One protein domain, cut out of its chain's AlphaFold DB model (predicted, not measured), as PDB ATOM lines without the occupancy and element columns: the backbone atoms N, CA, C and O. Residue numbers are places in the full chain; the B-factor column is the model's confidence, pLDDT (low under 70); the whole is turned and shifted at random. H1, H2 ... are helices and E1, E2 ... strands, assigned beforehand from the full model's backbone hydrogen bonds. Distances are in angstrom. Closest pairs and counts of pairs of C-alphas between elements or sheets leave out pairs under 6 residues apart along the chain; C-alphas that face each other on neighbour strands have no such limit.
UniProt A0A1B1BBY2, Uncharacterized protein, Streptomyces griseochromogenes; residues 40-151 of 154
ATOM      1  N   VAL A  40      25.773  16.900 -11.619       94.44
ATOM      2  CA  VAL A  40      26.207  15.560 -12.041       94.44
ATOM      3  C   VAL A  40      25.468  15.085 -13.295       94.44
ATOM      4  O   VAL A  40      26.097  14.562 -14.212       94.44
ATOM      5  N   ILE A  41      24.139  15.234 -13.330       92.94
ATOM      6  CA  ILE A  41      23.324  14.820 -14.480       92.94
ATOM      7  C   ILE A  41      23.612  15.728 -15.672       92.94
ATOM      8  O   ILE A  41      23.841  15.221 -16.764       92.94
ATOM      9  N   GLU A  42      23.713  17.038 -15.450       95.06
ATOM     10  CA  GLU A  42      24.036  18.003 -16.506       95.06
ATOM     11  C   GLU A  42      25.401  17.726 -17.152       95.06
ATOM     12  O   GLU A  42      25.519  17.755 -18.376       95.06
ATOM     13  N   ALA A  43      26.412  17.356 -16.356       96.75
ATOM     14  CA  ALA A  43      27.718  16.972 -16.883       96.75
ATOM     15  C   ALA A  43      27.662  15.713 -17.761       96.75
ATOM     16  O   ALA A  43      28.365  15.625 -18.772       96.75
ATOM     17  N   MET A  44      26.826  14.732 -17.411       97.31
ATOM     18  CA  MET A  44      26.642  13.540 -18.248       97.31
ATOM     19  C   MET A  44      25.851  13.863 -19.515       97.31
ATOM     20  O   MET A  44      26.260  13.452 -20.602       97.31
ATOM     21  N   ASP A  45      24.769  14.632 -19.393       97.00
ATOM     22  CA  ASP A  45      23.936  15.050 -20.521       97.00
ATOM     23  C   ASP A  45      24.741  15.875 -21.531       97.00
ATOM     24  O   ASP A  45      24.575  15.700 -22.740       97.00
ATOM     25  N   TRP A  46      25.689  16.696 -21.065       98.06
ATOM     26  CA  TRP A  46      26.608  17.418 -21.939       98.06
ATOM     27  C   TRP A  46      27.428  16.463 -22.817       98.06
ATOM     28  O   TRP A  46      27.457  16.626 -24.037       98.06
ATOM     29  N   PHE A  47      28.041  15.424 -22.240       98.25
ATOM     30  CA  PHE A  47      28.819  14.447 -23.013       98.25
ATOM     31  C   PHE A  47      27.954  13.647 -23.993       98.25
ATOM     32  O   PHE A  47      28.391  13.368 -25.112       98.25
ATOM     33  N   VAL A  48      26.723  13.308 -23.600       98.06
ATOM     34  CA  VAL A  48      25.753  12.650 -24.486       98.06
ATOM     35  C   VAL A  48      25.411  13.555 -25.671       98.06
ATOM     36  O   VAL A  48      25.445  13.095 -26.813       98.06
ATOM     37  N   ALA A  49      25.136  14.836 -25.417       98.31
ATOM     38  CA  ALA A  49      24.796  15.819 -26.442       98.31
ATOM     39  C   ALA A  49      25.960  16.122 -27.403       98.31
ATOM     40  O   ALA A  49      25.721  16.419 -28.570       98.31
ATOM     41  N   HIS A  50      27.207  16.000 -26.940       98.44
ATOM     42  CA  HIS A  50      28.415  16.256 -27.738       98.44
ATOM     43  C   HIS A  50      29.039  14.983 -28.322       98.44
ATOM     44  O   HIS A  50      30.150  15.014 -28.853       98.44
ATOM     45  N   LYS A  51      28.352  13.838 -28.252       98.44
ATOM     46  CA  LYS A  51      28.845  12.592 -28.848       98.44
ATOM     47  C   LYS A  51      29.142  12.787 -30.339       98.44
ATOM     48  O   LYS A  51      28.267  13.152 -31.115       98.44
ATOM     49  N   GLY A  52      30.366  12.460 -30.745       98.00
ATOM     50  CA  GLY A  52      30.840  12.627 -32.118       98.00
ATOM     51  C   GLY A  52      31.539  13.961 -32.392       98.00
ATOM     52  O   GLY A  52      32.210  14.064 -33.417       98.00
ATOM     53  N   ASP A  53      31.445  14.946 -31.495       98.12
ATOM     54  CA  ASP A  53      32.155  16.218 -31.637       98.12
ATOM     55  C   ASP A  53      33.674  16.006 -31.528       98.12
ATOM     56  O   ASP A  53      34.167  15.301 -30.645       98.12
ATOM     57  N   THR A  54      34.419  16.612 -32.447       98.38
ATOM     58  CA  THR A  54      35.883  16.556 -32.538       98.38
ATOM     59  C   THR A  54      36.553  17.880 -32.161       98.38
ATOM     60  O   THR A  54      37.781  17.951 -32.121       98.38
ATOM     61  N   SER A  55      35.788  18.926 -31.828       97.81
ATOM     62  CA  SER A  55      36.310  20.252 -31.459       97.81
ATOM     63  C   SER A  55      37.189  20.235 -30.195       97.81
ATOM     64  O   SER A  55      38.045  21.106 -30.009       97.81
ATOM     65  N   TYR A  56      37.045  19.192 -29.371       97.06
ATOM     66  CA  TYR A  56      37.830  18.936 -28.162       97.06
ATOM     67  C   TYR A  56      38.955  17.903 -28.350       97.06
ATOM     68  O   TYR A  56      39.521  17.439 -27.358       97.06
ATOM     69  N   HIS A  57      39.308  17.529 -29.585       96.94
ATOM     70  CA  HIS A  57      40.400  16.586 -29.846       96.94
ATOM     71  C   HIS A  57      41.698  17.017 -29.140       96.94
ATOM     72  O   HIS A  57      42.174  18.143 -29.307       96.94
ATOM     73  N   GLY A  58      42.262  16.129 -28.312       95.12
ATOM     74  CA  GLY A  58      43.455  16.421 -27.510       95.12
ATOM     75  C   GLY A  58      43.260  17.450 -26.384       95.12
ATOM     76  O   GLY A  58      44.238  17.845 -25.751       95.12
ATOM     77  N   ARG A  59      42.021  17.874 -26.104       96.56
ATOM     78  CA  ARG A  59      41.652  18.881 -25.093       96.56
ATOM     79  C   ARG A  59      40.729  18.293 -24.016       96.56
ATOM     80  O   ARG A  59      39.711  18.884 -23.669       96.56
ATOM     81  N   CYS A  60      41.103  17.137 -23.464       97.38
ATOM     82  CA  CYS A  60      40.300  16.406 -22.472       97.38
ATOM     83  C   CYS A  60      39.880  17.247 -21.247       97.38
ATOM     84  O   CYS A  60      38.709  17.224 -20.884       97.38
ATOM     85  N   GLU A  61      40.780  18.056 -20.671       97.56
ATOM     86  CA  GLU A  61      40.447  18.969 -19.555       97.56
ATOM     87  C   GLU A  61      39.402  20.029 -19.943       97.56
ATOM     88  O   GLU A  61      38.528  20.366 -19.150       97.56
ATOM     89  N   TYR A  62      39.440  20.522 -21.185       97.62
ATOM     90  CA  TYR A  62      38.473  21.511 -21.670       97.62
ATOM     91  C   TYR A  62      37.081  20.887 -21.797       97.62
ATOM     92  O   TYR A  62      36.096  21.531 -21.456       97.62
ATOM     93  N   ALA A  63      36.997  19.636 -22.259       98.06
ATOM     94  CA  ALA A  63      35.725  18.931 -22.386       98.06
ATOM     95  C   ALA A  63      35.103  18.628 -21.017       98.06
ATOM     96  O   ALA A  63      33.920  18.883 -20.816       98.06
ATOM     97  N   VAL A  64      35.888  18.131 -20.052       97.94
ATOM     98  CA  VAL A  64      35.354  17.859 -18.707       97.94
ATOM     99  C   VAL A  64      35.008  19.149 -17.957       97.94
ATOM    100  O   VAL A  64      34.030  19.159 -17.216       97.94
ATOM    101  N   ALA A  65      35.741  20.245 -18.184       97.19
ATOM    102  CA  ALA A  65      35.391  21.555 -17.642       97.19
ATOM    103  C   ALA A  65      34.090  22.098 -18.258       97.19
ATOM    104  O   ALA A  65      33.217  22.562 -17.529       97.19
ATOM    105  N   ALA A  66      33.921  21.976 -19.579       97.25
ATOM    106  CA  ALA A  66      32.689  22.363 -20.264       97.25
ATOM    107  C   ALA A  66      31.480  21.548 -19.779       97.25
ATOM    108  O   ALA A  66      30.434  22.130 -19.497       97.25
ATOM    109  N   ALA A  67      31.642  20.231 -19.606       97.38
ATOM    110  CA  ALA A  67      30.604  19.356 -19.063       97.38
ATOM    111  C   ALA A  67      30.156  19.793 -17.662       97.38
ATOM    112  O   ALA A  67      28.966  19.909 -17.396       97.38
ATOM    113  N   TRP A  68      31.108  20.108 -16.783       96.12
ATOM    114  CA  TRP A  68      30.831  20.609 -15.434       96.12
ATOM    115  C   TRP A  68      30.449  22.095 -15.374       96.12
ATOM    116  O   TRP A  68      30.284  22.627 -14.280       96.12
ATOM    117  N   GLN A  69      30.316  22.769 -16.525       94.75
ATOM    118  CA  GLN A  69      30.052  24.209 -16.632       94.75
ATOM    119  C   GLN A  69      31.017  25.064 -15.796       94.75
ATOM    120  O   GLN A  69      30.644  26.087 -15.218       94.75
ATOM    121  N   ARG A  70      32.286  24.651 -15.752       92.25
ATOM    122  CA  ARG A  70      33.323  25.274 -14.930       92.25
ATOM    123  C   ARG A  70      34.449  25.854 -15.761       92.25
ATOM    124  O   ARG A  70      34.692  25.467 -16.904       92.25
ATOM    125  N   HIS A  71      35.184  26.778 -15.154       92.44
ATOM    126  CA  HIS A  71      36.448  27.224 -15.720       92.44
ATOM    127  C   HIS A  71      37.493  26.109 -15.621       92.44
ATOM    128  O   HIS A  71      37.454  25.255 -14.732       92.44
ATOM    129  N   ILE A  72      38.457  26.137 -16.535       91.31
ATOM    130  CA  ILE A  72      39.567  25.187 -16.531       91.31
ATOM    131  C   ILE A  72      40.477  25.525 -15.356       91.31
ATOM    132  O   ILE A  72      41.101  26.584 -15.335       91.31
ATOM    133  N   VAL A  73      40.548  24.614 -14.390       90.62
ATOM    134  CA  VAL A  73      41.431  24.742 -13.221       90.62
ATOM    135  C   VAL A  73      42.810  24.165 -13.514       90.62
ATOM    136  O   VAL A  73      43.828  24.743 -13.138       90.62
ATOM    137  N   HIS A  74      42.852  23.048 -14.240       93.69
ATOM    138  CA  HIS A  74      44.077  22.314 -14.528       93.69
ATOM    139  C   HIS A  74      44.341  22.291 -16.028       93.69
ATOM    140  O   HIS A  74      43.474  21.942 -16.822       93.69
ATOM    141  N   TYR A  75      45.567  22.622 -16.430       92.88
ATOM    142  CA  TYR A  75      45.939  22.646 -17.849       92.88
ATOM    143  C   TYR A  75      45.988  21.244 -18.488       92.88
ATOM    144  O   TYR A  75      45.861  21.095 -19.701       92.88
ATOM    145  N   SER A  76      46.209  20.203 -17.681       97.06
ATOM    146  CA  SER A  76      46.318  18.816 -18.139       97.06
ATOM    147  C   SER A  76      45.770  17.815 -17.121       97.06
ATOM    148  O   SER A  76      45.782  18.074 -15.916       97.06
ATOM    149  N   ALA A  77      45.431  16.617 -17.599       98.00
ATOM    150  CA  ALA A  77      45.022  15.498 -16.752       98.00
ATOM    151  C   ALA A  77      46.101  15.092 -15.748       98.00
ATOM    152  O   ALA A  77      45.797  14.704 -14.623       98.00
ATOM    153  N   LYS A  78      47.382  15.229 -16.117       98.19
ATOM    154  CA  LYS A  78      48.489  14.995 -15.187       98.19
ATOM    155  C   LYS A  78      48.452  15.994 -14.034       98.19
ATOM    156  O   LYS A  78      48.502  15.572 -12.886       98.19
ATOM    157  N   THR A  79      48.355  17.291 -14.337       97.56
ATOM    158  CA  THR A  79      48.298  18.342 -13.307       97.56
ATOM    159  C   THR A  79      47.059  18.197 -12.433       97.56
ATOM    160  O   THR A  79      47.174  18.298 -11.217       97.56
ATOM    161  N   HIS A  80      45.913  17.855 -13.025       97.44
ATOM    162  CA  HIS A  80      44.680  17.606 -12.289       97.44
ATOM    163  C   HIS A  80      44.843  16.418 -11.337       97.44
ATOM    164  O   HIS A  80      44.611  16.555 -10.136       97.44
ATOM    165  N   TRP A  81      45.345  15.281 -11.825       97.94
ATOM    166  CA  TRP A  81      45.576  14.103 -10.995       97.94
ATOM    167  C   TRP A  81      46.533  14.381  -9.834       97.94
ATOM    168  O   TRP A  81      46.219  14.045  -8.697       97.94
ATOM    169  N   THR A  82      47.677  15.019 -10.099       96.88
ATOM    170  CA  THR A  82      48.721  15.242  -9.086       96.88
ATOM    171  C   THR A  82      48.466  16.432  -8.165       96.88
ATOM    172  O   THR A  82      49.241  16.628  -7.238       96.88
ATOM    173  N   SER A  83      47.444  17.245  -8.432       96.31
ATOM    174  CA  SER A  83      47.066  18.357  -7.556       96.31
ATOM    175  C   SER A  83      46.388  17.877  -6.267       96.31
ATOM    176  O   SER A  83      45.905  16.740  -6.191       96.31
ATOM    177  N   ASP A  84      46.276  18.787  -5.302       93.25
ATOM    178  CA  ASP A  84      45.532  18.590  -4.051       93.25
ATOM    179  C   ASP A  84      44.013  18.829  -4.203       93.25
ATOM    180  O   ASP A  84      43.261  18.713  -3.236       93.25
ATOM    181  N   ASP A  85      43.540  19.155  -5.414       89.31
ATOM    182  CA  ASP A  85      42.115  19.320  -5.714       89.31
ATOM    183  C   ASP A  85      41.417  17.956  -5.733       89.31
ATOM    184  O   ASP A  85      41.669  17.137  -6.620       89.31
ATOM    185  N   GLY A  86      40.569  17.698  -4.737       91.56
ATOM    186  CA  GLY A  86      39.837  16.442  -4.584       91.56
ATOM    187  C   GLY A  86      40.709  15.245  -4.175       91.56
ATOM    188  O   GLY A  86      41.862  15.081  -4.583       91.56
ATOM    189  N   ALA A  87      40.132  14.349  -3.371       95.75
ATOM    190  CA  ALA A  87      40.815  13.134  -2.936       95.75
ATOM    191  C   ALA A  87      41.057  12.170  -4.110       95.75
ATOM    192  O   ALA A  87      40.154  11.894  -4.901       95.75
ATOM    193  N   GLN A  88      42.273  11.627  -4.203       98.00
ATOM    194  CA  GLN A  88      42.605  10.571  -5.159       98.00
ATOM    195  C   GLN A  88      42.086   9.218  -4.671       98.00
ATOM    196  O   GLN A  88      42.336   8.812  -3.535       98.00
ATOM    197  N   HIS A  89      41.444   8.474  -5.566       98.31
ATOM    198  CA  HIS A  89      41.002   7.107  -5.330       98.31
ATOM    199  C   HIS A  89      41.589   6.175  -6.391       98.31
ATOM    200  O   HIS A  89      41.300   6.284  -7.582       98.31
ATOM    201  N   THR A  90      42.422   5.227  -5.963       97.75
ATOM    202  CA  THR A  90      43.096   4.262  -6.856       97.75
ATOM    203  C   THR A  90      42.382   2.909  -6.921       97.75
ATOM    204  O   THR A  90      42.720   2.054  -7.740       97.75
ATOM    205  N   THR A  91      41.360   2.711  -6.087       94.50
ATOM    206  CA  THR A  91      40.562   1.485  -5.987       94.50
ATOM    207  C   THR A  91      39.062   1.789  -6.078       94.50
ATOM    208  O   THR A  91      38.637   2.947  -6.097       94.50
ATOM    209  N   GLY A  92      38.252   0.731  -6.176       95.25
ATOM    210  CA  GLY A  92      36.798   0.838  -6.309       95.25
ATOM    211  C   GLY A  92      36.324   1.219  -7.714       95.25
ATOM    212  O   GLY A  92      37.116   1.388  -8.644       95.25
ATOM    213  N   THR A  93      35.003   1.303  -7.861       96.81
ATOM    214  CA  THR A  93      34.346   1.803  -9.076       96.81
ATOM    215  C   THR A  93      34.160   3.313  -8.940       96.81
ATOM    216  O   THR A  93      33.596   3.732  -7.926       96.81
ATOM    217  N   PRO A  94      34.609   4.126  -9.916       98.12
ATOM    218  CA  PRO A  94      34.367   5.562  -9.889       98.12
ATOM    219  C   PRO A  94      32.858   5.865  -9.840       98.12
ATOM    220  O   PRO A  94      32.103   5.252 -10.600       98.12
ATOM    221  N   PRO A  95      32.398   6.781  -8.971       97.50
ATOM    222  CA  PRO A  95      31.032   7.293  -9.000       97.50
ATOM    223  C   PRO A  95      30.699   8.001 -10.316       97.50
ATOM    224  O   PRO A  95      31.583   8.434 -11.054       97.50
ATOM    225  N   ILE A  96      29.404   8.151 -10.599       97.12
ATOM    226  CA  ILE A  96      28.934   8.906 -11.766       97.12
ATOM    227  C   ILE A  96      29.495  10.339 -11.761       97.12
ATOM    228  O   ILE A  96      29.572  10.987 -10.719       97.12
ATOM    229  N   ALA A  97      29.908  10.800 -12.939       97.25
ATOM    230  CA  ALA A  97      30.550  12.081 -13.213       97.25
ATOM    231  C   ALA A  97      31.879  12.359 -12.486       97.25
ATOM    232  O   ALA A  97      32.421  13.458 -12.602       97.25
ATOM    233  N   SER A  98      32.462  11.379 -11.793       98.25
ATOM    234  CA  SER A  98      33.833  11.496 -11.294       98.25
ATOM    235  C   SER A  98      34.836  11.613 -12.436       98.25
ATOM    236  O   SER A  98      34.701  10.936 -13.458       98.25
ATOM    237  N   PHE A  99      35.879  12.419 -12.228       98.38
ATOM    238  CA  PHE A  99      37.019  12.489 -13.136       98.38
ATOM    239  C   PHE A  99      37.810  11.182 -13.061       98.38
ATOM    240  O   PHE A  99      38.223  10.759 -11.983       98.38
ATOM    241  N   VAL A 100      38.027  10.538 -14.201       98.75
ATOM    242  CA  VAL A 100      38.764   9.278 -14.345       98.75
ATOM    243  C   VAL A 100      40.043   9.562 -15.114       98.75
ATOM    244  O   VAL A 100      39.987  10.223 -16.145       98.75
ATOM    245  N   PHE A 101      41.183   9.065 -14.635       98.69
ATOM    246  CA  PHE A 101      42.494   9.445 -15.153       98.69
ATOM    247  C   PHE A 101      43.279   8.256 -15.708       98.69
ATOM    248  O   PHE A 101      43.306   7.163 -15.127       98.69
ATOM    249  N   TRP A 102      44.009   8.509 -16.797       98.69
ATOM    250  CA  TRP A 102      44.962   7.567 -17.383       98.69
ATOM    251  C   TRP A 102      46.309   8.226 -17.618       98.69
ATOM    252  O   TRP A 102      46.414   9.248 -18.297       98.69
ATOM    253  N   LYS A 103      47.367   7.572 -17.145       98.06
ATOM    254  CA  LYS A 103      48.734   7.865 -17.559       98.06
ATOM    255  C   LYS A 103      48.943   7.334 -18.971       98.06
ATOM    256  O   LYS A 103      48.746   6.151 -19.222       98.06
ATOM    257  N   THR A 104      49.365   8.192 -19.888       95.75
ATOM    258  CA  THR A 104      49.670   7.813 -21.274       95.75
ATOM    259  C   THR A 104      51.165   7.972 -21.549       95.75
ATOM    260  O   THR A 104      51.914   8.463 -20.701       95.75
ATOM    261  N   SER A 105      51.620   7.569 -22.738       92.19
ATOM    262  CA  SER A 105      52.983   7.864 -23.205       92.19
ATOM    263  C   SER A 105      53.225   9.364 -23.426       92.19
ATOM    264  O   SER A 105      54.371   9.802 -23.493       92.19
ATOM    265  N   ARG A 106      52.156  10.169 -23.512       90.88
ATOM    266  CA  ARG A 106      52.224  11.629 -23.620       90.88
ATOM    267  C   ARG A 106      52.332  12.266 -22.226       90.88
ATOM    268  O   ARG A 106      51.727  11.773 -21.274       90.88
ATOM    269  N   PRO A 107      53.024  13.411 -22.088       92.69
ATOM    270  CA  PRO A 107      53.237  14.049 -20.786       92.69
ATOM    271  C   PRO A 107      51.951  14.575 -20.130       92.69
ATOM    272  O   PRO A 107      51.924  14.722 -18.911       92.69
ATOM    273  N   TYR A 108      50.899  14.836 -20.915       95.50
ATOM    274  CA  TYR A 108      49.664  15.482 -20.454       95.50
ATOM    275  C   TYR A 108      48.613  14.528 -19.878       95.50
ATOM    276  O   TYR A 108      47.678  15.004 -19.238       95.50
ATOM    277  N   TRP A 109      48.792  13.211 -20.054       97.94
ATOM    278  CA  TRP A 109      47.846  12.171 -19.617       97.94
ATOM    279  C   TRP A 109      46.462  12.336 -20.272       97.94
ATOM    280  O   TRP A 109      46.346  13.018 -21.291       97.94
ATOM    281  N   HIS A 110      45.441  11.642 -19.770       98.38
ATOM    282  CA  HIS A 110      44.067  11.754 -20.255       98.38
ATOM    283  C   HIS A 110      43.063  11.738 -19.096       98.38
ATOM    284  O   HIS A 110      43.314  11.070 -18.087       98.38
ATOM    285  N   VAL A 111      41.944  12.450 -19.256       98.56
ATOM    286  CA  VAL A 111      40.831  12.502 -18.298       98.56
ATOM    287  C   VAL A 111      39.485  12.345 -19.012       98.56
ATOM    288  O   VAL A 111      39.317  12.800 -20.140       98.56
ATOM    289  N   GLY A 112      38.526  11.711 -18.345       98.44
ATOM    290  CA  GLY A 112      37.132  11.587 -18.777       98.44
ATOM    291  C   GLY A 112      36.200  11.525 -17.571       98.44
ATOM    292  O   GLY A 112      36.670  11.580 -16.435       98.44
ATOM    293  N   LEU A 113      34.893  11.395 -17.796       98.69
ATOM    294  CA  LEU A 113      33.902  11.294 -16.725       98.69
ATOM    295  C   LEU A 113      33.253   9.912 -16.661       98.69
ATOM    296  O   LEU A 113      32.769   9.390 -17.666       98.69
ATOM    297  N   SER A 114      33.222   9.313 -15.473       98.56
ATOM    298  CA  SER A 114      32.609   7.996 -15.296       98.56
ATOM    299  C   SER A 114      31.088   8.039 -15.434       98.56
ATOM    300  O   SER A 114      30.435   8.964 -14.963       98.56
ATOM    301  N   ASP A 115      30.506   6.980 -15.994       97.94
ATOM    302  CA  ASP A 115      29.056   6.757 -15.973       97.94
ATOM    303  C   ASP A 115      28.546   6.162 -14.640       97.94
ATOM    304  O   ASP A 115      27.351   5.912 -14.482       97.94
ATOM    305  N   GLY A 116      29.446   5.880 -13.689       97.25
ATOM    306  CA  GLY A 116      29.135   5.230 -12.413       97.25
ATOM    307  C   GLY A 116      28.849   3.726 -12.501       97.25
ATOM    308  O   GLY A 116      28.548   3.098 -11.487       97.25
ATOM    309  N   ARG A 117      28.918   3.129 -13.695       97.00
ATOM    310  CA  ARG A 117      28.549   1.730 -13.978       97.00
ATOM    311  C   ARG A 117      29.684   0.913 -14.594       97.00
ATOM    312  O   ARG A 117      29.507  -0.273 -14.858       97.00
ATOM    313  N   GLY A 118      30.856   1.516 -14.775       97.06
ATOM    314  CA  GLY A 118      32.044   0.862 -15.328       97.06
ATOM    315  C   GLY A 118      32.478   1.419 -16.683       97.06
ATOM    316  O   GLY A 118      33.568   1.086 -17.150       97.06
ATOM    317  N   GLY A 119      31.682   2.305 -17.273       98.31
ATOM    318  CA  GLY A 119      32.028   3.063 -18.457       98.31
ATOM    319  C   GLY A 119      32.570   4.460 -18.160       98.31
ATOM    320  O   GLY A 119      32.683   4.915 -17.015       98.31
ATOM    321  N   VAL A 120      32.942   5.139 -19.240       98.75
ATOM    322  CA  VAL A 120      33.472   6.500 -19.224       98.75
ATOM    323  C   VAL A 120      33.129   7.233 -20.517       98.75
ATOM    324  O   VAL A 120      33.207   6.665 -21.608       98.75
ATOM    325  N   TRP A 121      32.770   8.503 -20.375       98.69
ATOM    326  CA  TRP A 121      32.710   9.488 -21.445       98.69
ATOM    327  C   TRP A 121      34.015  10.274 -21.518       98.69
ATOM    328  O   TRP A 121      34.545  10.709 -20.496       98.69
ATOM    329  N   MET A 122      34.557  10.445 -22.719       98.56
ATOM    330  CA  MET A 122      35.848  11.103 -22.918       98.56
ATOM    331  C   MET A 122      35.982  11.671 -24.331       98.56
ATOM    332  O   MET A 122      35.275  11.245 -25.248       98.56
ATOM    333  N   THR A 123      36.913  12.609 -24.506       98.25
ATOM    334  CA  THR A 123      37.434  12.965 -25.835       98.25
ATOM    335  C   THR A 123      38.291  11.821 -26.365       98.25
ATOM    336  O   THR A 123      38.715  10.956 -25.602       98.25
ATOM    337  N   ASP A 124      38.582  11.812 -27.666       96.88
ATOM    338  CA  ASP A 124      39.500  10.824 -28.249       96.88
ATOM    339  C   ASP A 124      39.042   9.367 -28.027       96.88
ATOM    340  O   ASP A 124      39.848   8.439 -27.942       96.88
ATOM    341  N   ALA A 125      37.724   9.153 -27.934       96.81
ATOM    342  CA  ALA A 125      37.127   7.827 -27.788       96.81
ATOM    343  C   ALA A 125      37.247   6.993 -29.079       96.81
ATOM    344  O   ALA A 125      37.065   5.772 -29.064       96.81
ATOM    345  N   SER A 126      37.574   7.630 -30.195       93.06
ATOM    346  CA  SER A 126      37.923   7.010 -31.473       93.06
ATOM    347  C   SER A 126      39.124   7.719 -32.095       93.06
ATOM    348  O   SER A 126      39.466   8.836 -31.707       93.06
ATOM    349  N   ASP A 127      39.749   7.082 -33.086       89.50
ATOM    350  CA  ASP A 127      41.000   7.557 -33.698       89.50
ATOM    351  C   ASP A 127      40.877   8.927 -34.387       89.50
ATOM    352  O   ASP A 127      41.872   9.618 -34.581       89.50
ATOM    353  N   ASN A 128      39.656   9.359 -34.716       92.69
ATOM    354  CA  ASN A 128      39.362  10.688 -35.261       92.69
ATOM    355  C   ASN A 128      39.239  11.790 -34.189       92.69
ATOM    356  O   ASN A 128      38.860  12.911 -34.521       92.69
ATOM    357  N   GLY A 129      39.497  11.483 -32.914       94.12
ATOM    358  CA  GLY A 129      39.452  12.463 -31.829       94.12
ATOM    359  C   GLY A 129      38.069  12.736 -31.242       94.12
ATOM    360  O   GLY A 129      37.939  13.609 -30.385       94.12
ATOM    361  N   ALA A 130      37.038  12.017 -31.686       98.06
ATOM    362  CA  ALA A 130      35.665  12.312 -31.299       98.06
ATOM    363  C   ALA A 130      35.386  12.040 -29.816       98.06
ATOM    364  O   ALA A 130      35.907  11.092 -29.216       98.06
ATOM    365  N   ILE A 131      34.490  12.844 -29.251       98.69
ATOM    366  CA  ILE A 131      33.851  12.560 -27.973       98.69
ATOM    367  C   ILE A 131      33.015  11.287 -28.096       98.69
ATOM    368  O   ILE A 131      32.225  11.114 -29.028       98.69
ATOM    369  N   GLY A 132      33.149  10.398 -27.118       98.50
ATOM    370  CA  GLY A 132      32.368   9.175 -27.090       98.50
ATOM    371  C   GLY A 132      32.440   8.427 -25.771       98.50
ATOM    372  O   GLY A 132      33.072   8.853 -24.805       98.50
ATOM    373  N   PHE A 133      31.761   7.284 -25.766       98.56
ATOM    374  CA  PHE A 133      31.637   6.406 -24.615       98.56
ATOM    375  C   PHE A 133      32.471   5.138 -24.795       98.56
ATOM    376  O   PHE A 133      32.458   4.515 -25.863       98.56
ATOM    377  N   LYS A 134      33.145   4.714 -23.726       98.44
ATOM    378  CA  LYS A 134      33.788   3.403 -23.598       98.44
ATOM    379  C   LYS A 134      33.144   2.650 -22.444       98.44
ATOM    380  O   LYS A 134      33.038   3.179 -21.347       98.44
ATOM    381  N   SER A 135      32.776   1.392 -22.671       98.00
ATOM    382  CA  SER A 135      32.099   0.546 -21.676       98.00
ATOM    383  C   SER A 135      33.004   0.034 -20.553       98.00
ATOM    384  O   SER A 135      32.503  -0.541 -19.592       98.00
ATOM    385  N   ASN A 136      34.324   0.211 -20.668       97.81
ATOM    386  CA  ASN A 136      35.286  -0.195 -19.652       97.81
ATOM    387  C   ASN A 136      36.314   0.911 -19.418       97.81
ATOM    388  O   ASN A 136      37.249   1.076 -20.205       97.81
ATOM    389  N   TYR A 137      36.171   1.633 -18.307       98.12
ATOM    390  CA  TYR A 137      37.090   2.712 -17.951       98.12
ATOM    391  C   TYR A 137      38.532   2.216 -17.756       98.12
ATOM    392  O   TYR A 137      39.475   2.931 -18.070       98.12
ATOM    393  N   LYS A 138      38.766   0.979 -17.300       97.75
ATOM    394  CA  LYS A 138      40.139   0.505 -17.032       97.75
ATOM    395  C   LYS A 138      40.987   0.416 -18.302       97.75
ATOM    396  O   LYS A 138      42.201   0.571 -18.226       97.75
ATOM    397  N   THR A 139      40.348   0.196 -19.450       97.19
ATOM    398  CA  THR A 139      40.998  -0.016 -20.752       97.19
ATOM    399  C   THR A 139      40.525   0.979 -21.816       97.19
ATOM    400  O   THR A 139      40.662   0.712 -23.007       97.19
ATOM    401  N   ALA A 140      39.919   2.103 -21.413       97.00
ATOM    402  CA  ALA A 140      39.297   3.057 -22.335       97.00
ATOM    403  C   ALA A 140      40.311   3.766 -23.250       97.00
ATOM    404  O   ALA A 140      40.015   4.022 -24.418       97.00
ATOM    405  N   VAL A 141      41.508   4.042 -22.724       96.44
ATOM    406  CA  VAL A 141      42.603   4.706 -23.439       96.44
ATOM    407  C   VAL A 141      43.598   3.655 -23.930       96.44
ATOM    408  O   VAL A 141      44.288   3.022 -23.130       96.44
ATOM    409  N   SER A 142      43.699   3.481 -25.251       92.12
ATOM    410  CA  SER A 142      44.655   2.546 -25.857       92.12
ATOM    411  C   SER A 142      46.099   2.928 -25.509       92.12
ATOM    412  O   SER A 142      46.494   4.086 -25.649       92.12
ATOM    413  N   GLY A 143      46.879   1.969 -25.002       91.88
ATOM    414  CA  GLY A 143      48.249   2.204 -24.524       91.88
ATOM    415  C   GLY A 143      48.355   3.085 -23.269       91.88
ATOM    416  O   GLY A 143      49.465   3.424 -22.856       91.88
ATOM    417  N   GLY A 144      47.228   3.469 -22.663       95.88
ATOM    418  CA  GLY A 144      47.173   4.184 -21.395       95.88
ATOM    419  C   GLY A 144      47.024   3.234 -20.209       95.88
ATOM    420  O   GLY A 144      46.433   2.161 -20.306       95.88
ATOM    421  N   THR A 145      47.537   3.645 -19.056       98.06
ATOM    422  CA  THR A 145      47.351   2.962 -17.776       98.06
ATOM    423  C   THR A 145      46.376   3.760 -16.928       98.06
ATOM    424  O   THR A 145      46.659   4.907 -16.585       98.06
ATOM    425  N   TYR A 146      45.239   3.162 -16.574       98.25
ATOM    426  CA  TYR A 146      44.323   3.732 -15.586       98.25
ATOM    427  C   TYR A 146      45.054   3.935 -14.252       98.25
ATOM    428  O   TYR A 146      45.677   2.998 -13.750       98.25
ATOM    429  N   VAL A 147      44.984   5.144 -13.690       98.25
ATOM    430  CA  VAL A 147      45.664   5.476 -12.422       98.25
ATOM    431  C   VAL A 147      44.703   5.688 -11.259       98.25
ATOM    432  O   VAL A 147      45.095   5.494 -10.111       98.25
ATOM    433  N   GLY A 148      43.449   6.045 -11.533       98.44
ATOM    434  CA  GLY A 148      42.471   6.315 -10.491       98.44
ATOM    435  C   GLY A 148      41.392   7.297 -10.923       98.44
ATOM    436  O   GLY A 148      41.266   7.643 -12.101       98.44
ATOM    437  N   TRP A 149      40.619   7.746  -9.943       98.69
ATOM    438  CA  TRP A 149      39.580   8.750 -10.100       98.69
ATOM    439  C   TRP A 149      39.613   9.774  -8.962       98.69
ATOM    440  O   TRP A 149      40.166   9.514  -7.891       98.69
ATOM    441  N   LYS A 150      39.021  10.940  -9.210       98.12
ATOM    442  CA  LYS A 150      38.734  11.975  -8.210       98.12
ATOM    443  C   LYS A 150      37.243  12.326  -8.255       98.12
ATOM    444  O   LYS A 150      36.633  12.189  -9.323       98.12
ATOM    445  N   PRO A 151      36.617  12.735  -7.136       96.56
ATOM    446  CA  PRO A 151      35.244  13.232  -7.151       96.56
ATOM    447  C   PRO A 151      35.068  14.335  -8.196       96.56
ATOM    448  O   PRO A 151      35.949  15.173  -8.366       96.56
TER     449      PRO A 151
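AT A GLANCE: This is residues 40 to 151 of the 154 residues of an uncharacterized protein of Streptomyces griseochromogenes (UniProt A0A1B1BBY2). One strongly twisted sheet of five strands, turning through 107 degrees from edge to edge, has three short helices over one face: H1 across the E4-E3-E2 part, H2 along E2 in the middle, and H3 across E1 towards the E5 edge. The helices and the sheet make two layers, helices on one face of a sheet, and a long stretch without a named element, residues 83 to 98, leads from H3 into E1. The printed part has 112 residues, with the order H1 H2 H3 E1 E2 E3 E4 E5 along the chain and the sheet order E4 E3 E2 E1 E5, antiparallel throughout. The class is mixed, helices and strands, with 46 residues in named elements, under half of those printed. The whole is compact and rounded, with a radius of gyration of the C-alphas of 12.2 A and spans of 30 by 30 by 27 A.

IN THESE COORDINATES: H1, residues 40 to 49, begins at C-alpha 40 (26.207, 15.560, -12.041) and is 14.5 A long. H2 is residues 60 to 67, 10.7 A, and H3 residues 77 to 82, 8.5 A. E1 is residues 99 to 103, 13.3 A, beginning at C-alpha 99 (37.019, 12.489, -13.136). E2 is residues 110 to 114, 13.0 A; E3 residues 120 to 122, 6.4 A; E4 residues 132 to 134, 6.9 A. E5, residues 145 to 150, is 15.7 A long and ends at C-alpha 150 (38.734, 11.975, -8.210).

HOW THE PARTS SIT: E1 E2 E3 E4 form a meander, each strand the antiparallel neighbour of the one before, with N 100 and O 112 at 2.8 A, N 113 and O 121 at 2.8 A, and N 120 and O 134 at 2.9 A. The edge strand E5 pairs with E1, N 103 and O 145 being 2.8 A apart. H2 is on the sheet over E2, at a height of 8.4 A; its closest C-alphas to E2 are those of Cys 60 and Val 111, 5.7 A. H3 lies on the same face as H2, over E1, and runs across the strands at 83 degrees to E1 on the local plane; Ala 77 and Phe 101 have their closest C-alphas, 6.8 A. H1 touches H2, the closest C-alphas being those of Ala 43 and Ala 67, 4.3 A. Their steep tilt of 69 degrees, opposite ways, is only just short of about perpendicular. H1 and H3 are apart. In H1, H2 and H3 every O i to N i+4 pair is within hydrogen-bond range.

THE WHOLE: The C-alphas farthest apart, of Asp 84 and Asn 128, are 32.8 A apart. The printed part has no cut. The link H3 to E1 is long, and E2 to E3 is tight. The mean pLDDT of the printed part is 96.6, and no printed residue is under 70.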